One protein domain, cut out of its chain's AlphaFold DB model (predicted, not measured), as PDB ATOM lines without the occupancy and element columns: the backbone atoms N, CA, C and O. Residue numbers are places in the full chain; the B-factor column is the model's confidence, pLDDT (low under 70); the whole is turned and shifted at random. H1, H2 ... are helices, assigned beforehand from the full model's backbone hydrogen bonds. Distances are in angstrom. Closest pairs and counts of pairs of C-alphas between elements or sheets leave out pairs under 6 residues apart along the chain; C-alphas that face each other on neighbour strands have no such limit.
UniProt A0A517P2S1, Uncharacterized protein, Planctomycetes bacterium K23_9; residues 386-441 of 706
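What this domain is: This is residues 386 to 441 of the 706 residues of an uncharacterized protein of Planctomycetes bacterium K23_9 (UniProt A0A517P2S1). One long helix, H1, makes the length, its first residues 386 to 392 sticking out; toward its other end the long link 407 to 419 folds back to two shorter helices, H2 and H3, which lie near but do not clearly touch their neighbours. The 56 printed residues hold three named helices, in the order H1, H2, H3, and no named strand: all helix. The whole is compact, with a radius of gyration of the C-alphas of 11.7 A, yet elongated, spanning 37 by 20 by 15 A.

How they stand to each other: Start with H1, residues 386 to 406. H2, residues 420 to 430, is close but not clearly touching it: look at Leu 397 and Gly 421, their closest C-alphas, 7.3 A apart. They run the same way at a steep tilt of 46 degrees. H3, residues 433 to 440, is close to H2 but not clearly touching; the closest C-alphas, of Leu 427 and His 436, are 6.1 A apart. These two run opposite ways at 37 degrees, only just a steep tilt. H1 and H3 are apart. In H1, H2 and H3 every O i to N i+4 pair is within hydrogen-bond range.

Where its parts are: Find C-alpha 386 at (192.511, 263.648, 383.154); H1 runs 30.0 A to C-alpha 406. H2 covers 15.5 A, and H3 covers 10.7 A, ending at C-alpha 440, (219.663, 279.031, 389.582).

The domain as a whole: The C-alphas farthest apart, of Arg 386 and Ser 434, are 37.3 A apart. The link H1 to H2 is long, H2 to H3 tight. The printed part has no cut, and no printed residue is under 70 in pLDDT.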
ATOM      1  N   ARG A 386     191.950 262.307 382.911       95.75
ATOM      2  CA  ARG A 386     192.511 263.648 383.154       95.75
ATOM      3  C   ARG A 386     193.213 263.739 384.510       95.75
ATOM      4  O   ARG A 386     194.286 264.345 384.584       95.75
ATOM      5  N   ASP A 387     192.647 263.134 385.547       96.06
ATOM      6  CA  ASP A 387     193.157 263.233 386.916       96.06
ATOM      7  C   ASP A 387     194.407 262.377 387.090       96.06
ATOM      8  O   ASP A 387     195.411 262.818 387.667       96.06
ATOM      9  N   TYR A 388     194.415 261.190 386.480       94.62
ATOM     10  CA  TYR A 388     195.615 260.367 386.391       94.62
ATOM     11  C   TYR A 388     196.738 261.089 385.636       94.62
ATOM     12  O   TYR A 388     197.886 261.088 386.095       94.62
ATOM     13  N   ARG A 389     196.431 261.765 384.519       95.44
ATOM     14  CA  ARG A 389     197.408 262.574 383.772       95.44
ATOM     15  C   ARG A 389     197.983 263.711 384.614       95.44
ATOM     16  O   ARG A 389     199.207 263.840 384.686       95.44
ATOM     17  N   ALA A 390     197.135 264.502 385.269       91.88
ATOM     18  CA  ALA A 390     197.571 265.598 386.135       91.88
ATOM     19  C   ALA A 390     198.468 265.086 387.277       91.88
ATOM     20  O   ALA A 390     199.561 265.613 387.509       91.88
ATOM     21  N   THR A 391     198.065 263.984 387.913       94.44
ATOM     22  CA  THR A 391     198.827 263.328 388.981       94.44
ATOM     23  C   THR A 391     200.185 262.832 388.487       94.44
ATOM     24  O   THR A 391     201.206 263.071 389.135       94.44
ATOM     25  N   LYS A 392     200.247 262.182 387.316       92.69
ATOM     26  CA  LYS A 392     201.505 261.667 386.753       92.69
ATOM     27  C   LYS A 392     202.451 262.768 386.295       92.69
ATOM     28  O   LYS A 392     203.653 262.646 386.530       92.69
ATOM     29  N   LEU A 393     201.942 263.846 385.702       90.31
ATOM     30  CA  LEU A 393     202.761 265.013 385.359       90.31
ATOM     31  C   LEU A 393     203.359 265.651 386.617       90.31
ATOM     32  O   LEU A 393     204.561 265.914 386.644       90.31
ATOM     33  N   ARG A 394     202.568 265.800 387.689       89.19
ATOM     34  CA  ARG A 394     203.055 266.301 388.983       89.19
ATOM     35  C   ARG A 394     204.112 265.377 389.591       89.19
ATOM     36  O   ARG A 394     205.174 265.852 389.976       89.19
ATOM     37  N   GLN A 395     203.881 264.061 389.602       92.12
ATOM     38  CA  GLN A 395     204.861 263.073 390.079       92.12
ATOM     39  C   GLN A 395     206.168 263.111 389.274       92.12
ATOM     40  O   GLN A 395     207.248 263.083 389.861       92.12
ATOM     41  N   ASN A 396     206.095 263.181 387.940       88.69
ATOM     42  CA  ASN A 396     207.278 263.257 387.080       88.69
ATOM     43  C   ASN A 396     208.057 264.555 387.298       88.69
ATOM     44  O   ASN A 396     209.289 264.530 387.316       88.69
ATOM     45  N   LEU A 397     207.350 265.667 387.497       87.62
ATOM     46  CA  LEU A 397     207.965 266.943 387.828       87.62
ATOM     47  C   LEU A 397     208.678 266.861 389.186       87.62
ATOM     48  O   LEU A 397     209.862 267.174 389.244       87.62
ATOM     49  N   CYS A 398     208.036 266.326 390.230       90.00
ATOM     50  CA  CYS A 398     208.679 266.108 391.532       90.00
ATOM     51  C   CYS A 398     209.914 265.197 391.430       90.00
ATOM     52  O   CYS A 398     210.966 265.540 391.952       90.00
ATOM     53  N   LYS A 399     209.835 264.079 390.693       89.44
ATOM     54  CA  LYS A 399     210.987 263.184 390.465       89.44
ATOM     55  C   LYS A 399     212.127 263.862 389.712       89.44
ATOM     56  O   LYS A 399     213.290 263.568 389.963       89.44
ATOM     57  N   ARG A 400     211.819 264.728 388.742       88.50
ATOM     58  CA  ARG A 400     212.845 265.503 388.035       88.50
ATOM     59  C   ARG A 400     213.522 266.489 388.981       88.50
ATOM     60  O   ARG A 400     214.741 266.547 388.975       88.50
ATOM     61  N   TYR A 401     212.754 267.205 389.799       89.50
ATOM     62  CA  TYR A 401     213.309 268.098 390.815       89.50
ATOM     63  C   TYR A 401     214.168 267.337 391.825       89.50
ATOM     64  O   TYR A 401     215.287 267.762 392.075       89.50
ATOM     65  N   GLN A 402     213.712 266.177 392.304       89.56
ATOM     66  CA  GLN A 402     214.510 265.330 393.189       89.56
ATOM     67  C   GLN A 402     215.839 264.937 392.539       89.56
ATOM     68  O   GLN A 402     216.879 265.146 393.139       89.56
ATOM     69  N   ARG A 403     215.838 264.501 391.272       87.31
ATOM     70  CA  ARG A 403     217.090 264.223 390.546       87.31
ATOM     71  C   ARG A 403     217.999 265.442 390.433       87.31
ATOM     72  O   ARG A 403     219.202 265.309 390.580       87.31
ATOM     73  N   LEU A 404     217.447 266.629 390.182       88.44
ATOM     74  CA  LEU A 404     218.243 267.859 390.155       88.44
ATOM     75  C   LEU A 404     218.824 268.192 391.541       88.44
ATOM     76  O   LEU A 404     219.912 268.757 391.608       88.44
ATOM     77  N   VAL A 405     218.126 267.861 392.630       88.38
ATOM     78  CA  VAL A 405     218.649 267.975 394.002       88.38
ATOM     79  C   VAL A 405     219.759 266.949 394.235       88.38
ATOM     80  O   VAL A 405     220.837 267.325 394.689       88.38
ATOM     81  N   ASP A 406     219.522 265.689 393.874       82.69
ATOM     82  CA  ASP A 406     220.461 264.576 394.041       82.69
ATOM     83  C   ASP A 406     221.753 264.800 393.231       82.69
ATOM     84  O   ASP A 406     222.850 264.535 393.715       82.69
ATOM     85  N   ASP A 407     221.636 265.366 392.025       81.88
ATOM     86  CA  ASP A 407     222.758 265.761 391.161       81.88
ATOM     87  C   ASP A 407     223.453 267.061 391.627       81.88
ATOM     88  O   ASP A 407     224.321 267.592 390.928       81.88
ATOM     89  N   GLU A 408     223.040 267.628 392.765       89.38
ATOM     90  CA  GLU A 408     223.499 268.912 393.305       89.38
ATOM     91  C   GLU A 408     223.363 270.089 392.320       89.38
ATOM     92  O   GLU A 408     224.140 271.048 392.354       89.38
ATOM     93  N   ARG A 409     222.377 270.039 391.418       88.75
ATOM     94  CA  ARG A 409     222.075 271.108 390.451       88.75
ATOM     95  C   ARG A 409     221.206 272.206 391.048       88.75
ATOM     96  O   ARG A 409     221.292 273.343 390.592       88.75
ATOM     97  N   ILE A 410     220.387 271.887 392.045       92.00
ATOM     98  CA  ILE A 410     219.551 272.844 392.784       92.00
ATOM     99  C   ILE A 410     219.618 272.560 394.287       92.00
ATOM    100  O   ILE A 410     220.061 271.493 394.708       92.00
ATOM    101  N   ALA A 411     219.207 273.527 395.108       89.25
ATOM    102  CA  ALA A 411     219.154 273.340 396.554       89.25
ATOM    103  C   ALA A 411     217.958 272.449 396.956       89.25
ATOM    104  O   ALA A 411     216.907 272.551 396.314       89.25
ATOM    105  N   PRO A 412     218.070 271.622 398.017       89.25
ATOM    106  CA  PRO A 412     216.988 270.734 398.462       89.25
ATOM    107  C   PRO A 412     215.679 271.450 398.822       89.25
ATOM    108  O   PRO A 412     214.609 270.865 398.712       89.25
ATOM    109  N   ASP A 413     215.752 272.720 399.227       88.75
ATOM    110  CA  ASP A 413     214.605 273.560 399.579       88.75
ATOM    111  C   ASP A 413     213.968 274.277 398.373       88.75
ATOM    112  O   ASP A 413     213.029 275.060 398.527       88.75
ATOM    113  N   THR A 414     214.449 274.012 397.153       83.94
ATOM    114  CA  THR A 414     213.903 274.618 395.931       83.94
ATOM    115  C   THR A 414     212.546 274.001 395.592       83.94
ATOM    116  O   THR A 414     212.457 272.844 395.181       83.94
ATOM    117  N   MET A 415     211.476 274.792 395.710       82.38
ATOM    118  CA  MET A 415     210.121 274.323 395.414       82.38
ATOM    119  C   MET A 415     209.896 274.082 393.909       82.38
ATOM    120  O   MET A 415     210.226 274.948 393.089       82.38
ATOM    121  N   PRO A 416     209.260 272.958 393.527       80.25
ATOM    122  CA  PRO A 416     208.949 272.657 392.140       80.25
ATOM    123  C   PRO A 416     207.929 273.635 391.544       80.25
ATOM    124  O   PRO A 416     206.745 273.590 391.872       80.25
ATOM    125  N   ARG A 417     208.367 274.491 390.611       82.75
ATOM    126  CA  ARG A 417     207.479 275.334 389.787       82.75
ATOM    127  C   ARG A 417     207.374 274.767 388.372       82.75
ATOM    128  O   ARG A 417     208.389 274.414 387.768       82.75
ATOM    129  N   SER A 418     206.153 274.692 387.838       75.50
ATOM    130  CA  SER A 418     205.871 274.124 386.508       75.50
ATOM    131  C   SER A 418     206.570 274.887 385.379       75.50
ATOM    132  O   SER A 418     207.197 274.261 384.526       75.50
ATOM    133  N   SER A 419     206.553 276.221 385.425       82.06
ATOM    134  CA  SER A 419     207.205 277.095 384.437       82.06
ATOM    135  C   SER A 419     208.729 276.923 384.378       82.06
ATOM    136  O   SER A 419     209.321 276.966 383.303       82.06
ATOM    137  N   MET A 420     209.371 276.642 385.515       84.69
ATOM    138  CA  MET A 420     210.828 276.466 385.600       84.69
ATOM    139  C   MET A 420     211.304 275.100 385.089       84.69
ATOM    140  O   MET A 420     212.492 274.922 384.823       84.69
ATOM    141  N   GLY A 421     210.401 274.128 384.909       84.62
ATOM    142  CA  GLY A 421     210.763 272.779 384.464       84.62
ATOM    143  C   GLY A 421     211.432 272.739 383.084       84.62
ATOM    144  O   GLY A 421     212.312 271.906 382.859       84.62
ATOM    145  N   VAL A 422     211.052 273.649 382.178       83.44
ATOM    146  CA  VAL A 422     211.659 273.771 380.840       83.44
ATOM    147  C   VAL A 422     213.054 274.384 380.933       83.44
ATOM    148  O   VAL A 422     213.999 273.824 380.385       83.44
ATOM    149  N   VAL A 423     213.201 275.476 381.692       86.94
ATOM    150  CA  VAL A 423     214.486 276.164 381.907       86.94
ATOM    151  C   VAL A 423     215.510 275.212 382.516       86.94
ATOM    152  O   VAL A 423     216.600 275.047 381.970       86.94
ATOM    153  N   HIS A 424     215.139 274.511 383.592       89.62
ATOM    154  CA  HIS A 424     215.995 273.490 384.189       89.62
ATOM    155  C   HIS A 424     216.346 272.385 383.200       89.62
ATOM    156  O   HIS A 424     217.471 271.904 383.218       89.62
ATOM    157  N   GLY A 425     215.425 272.007 382.312       84.69
ATOM    158  CA  GLY A 425     215.715 271.000 381.303       84.69
ATOM    159  C   GLY A 425     216.721 271.438 380.250       84.69
ATOM    160  O   GLY A 425     217.587 270.649 379.885       84.69
ATOM    161  N   ILE A 426     216.662 272.693 379.812       82.75
ATOM    162  CA  ILE A 426     217.665 273.257 378.904       82.75
ATOM    163  C   ILE A 426     219.019 273.342 379.620       82.75
ATOM    164  O   ILE A 426     220.027 272.862 379.099       82.75
ATOM    165  N   LEU A 427     219.043 273.881 380.845       84.44
ATOM    166  CA  LEU A 427     220.265 274.015 381.644       84.44
ATOM    167  C   LEU A 427     220.901 272.663 381.981       84.44
ATOM    168  O   LEU A 427     222.123 272.538 381.960       84.44
ATOM    169  N   GLU A 428     220.103 271.640 382.277       86.56
ATOM    170  CA  GLU A 428     220.554 270.265 382.515       86.56
ATOM    171  C   GLU A 428     221.340 269.710 381.318       86.56
ATOM    172  O   GLU A 428     222.376 269.073 381.522       86.56
ATOM    173  N   CYS A 429     220.897 270.019 380.093       77.75
ATOM    174  CA  CYS A 429     221.532 269.583 378.851       77.75
ATOM    175  C   CYS A 429     222.804 270.368 378.498       77.75
ATOM    176  O   CYS A 429     223.754 269.780 377.988       77.75
ATOM    177  N   VAL A 430     222.824 271.682 378.740       78.62
ATOM    178  CA  VAL A 430     223.901 272.569 378.248       78.62
ATOM    179  C   VAL A 430     224.947 272.931 379.300       78.62
ATOM    180  O   VAL A 430     226.024 273.406 378.945       78.62
ATOM    181  N   THR A 431     224.666 272.716 380.590       80.19
ATOM    182  CA  THR A 431     225.565 273.136 381.675       80.19
ATOM    183  C   THR A 431     225.951 271.993 382.621       80.19
ATOM    184  O   THR A 431     225.119 271.139 382.964       80.19
ATOM    185  N   PRO A 432     227.209 271.973 383.108       80.75
ATOM    186  CA  PRO A 432     227.614 271.059 384.170       80.75
ATOM    187  C   PRO A 432     226.872 271.380 385.482       80.75
ATOM    188  O   PRO A 432     226.456 272.527 385.673       80.75
ATOM    189  N   PRO A 433     226.733 270.417 386.417       83.81
ATOM    190  CA  PRO A 433     225.923 270.606 387.621       83.81
ATOM    191  C   PRO A 433     226.276 271.831 388.465       83.81
ATOM    192  O   PRO A 433     225.396 272.578 388.880       83.81
ATOM    193  N   SER A 434     227.570 272.100 388.638       80.88
ATOM    194  CA  SER A 434     228.057 273.251 389.400       80.88
ATOM    195  C   SER A 434     227.696 274.596 388.767       80.88
ATOM    196  O   SER A 434     227.378 275.538 389.492       80.88
ATOM    197  N   LEU A 435     227.724 274.692 387.432       81.94
ATOM    198  CA  LEU A 435     227.318 275.900 386.713       81.94
ATOM    199  C   LEU A 435     225.799 276.047 386.724       81.94
ATOM    200  O   LEU A 435     225.313 277.140 386.979       81.94
ATOM    201  N   HIS A 436     225.058 274.953 386.527       89.50
ATOM    202  CA  HIS A 436     223.601 274.948 386.664       89.50
ATOM    203  C   HIS A 436     223.200 275.510 388.033       89.50
ATOM    204  O   HIS A 436     222.433 276.471 388.105       89.50
ATOM    205  N   ARG A 437     223.787 274.982 389.115       88.62
ATOM    206  CA  ARG A 437     223.520 275.466 390.470       88.62
ATOM    207  C   ARG A 437     223.908 276.923 390.641       88.62
ATOM    208  O   ARG A 437     223.135 277.684 391.205       88.62
ATOM    209  N   LEU A 438     225.061 277.337 390.119       86.31
ATOM    210  CA  LEU A 438     225.460 278.744 390.150       86.31
ATOM    211  C   LEU A 438     224.463 279.650 389.412       86.31
ATOM    212  O   LEU A 438     224.297 280.791 389.813       86.31
ATOM    213  N   LEU A 439     223.789 279.185 388.360       86.94
ATOM    214  CA  LEU A 439     222.834 279.998 387.603       86.94
ATOM    215  C   LEU A 439     221.455 280.098 388.269       86.94
ATOM    216  O   LEU A 439     220.789 281.114 388.090       86.94
ATOM    217  N   VAL A 440     221.034 279.086 389.036       89.62
ATOM    218  CA  VAL A 440     219.663 279.031 389.582       89.62
ATOM    219  C   VAL A 440     219.584 279.260 391.097       89.62
ATOM    220  O   VAL A 440     218.586 279.779 391.591       89.62
ATOM    221  N   ASP A 441     220.620 278.911 391.857       88.56
ATOM    222  CA  ASP A 441     220.622 279.010 393.319       88.56
ATOM    223  C   ASP A 441     221.196 280.364 393.778       88.56
ATOM    224  O   ASP A 441     222.410 280.575 393.824       88.56
TER     225      ASP A 441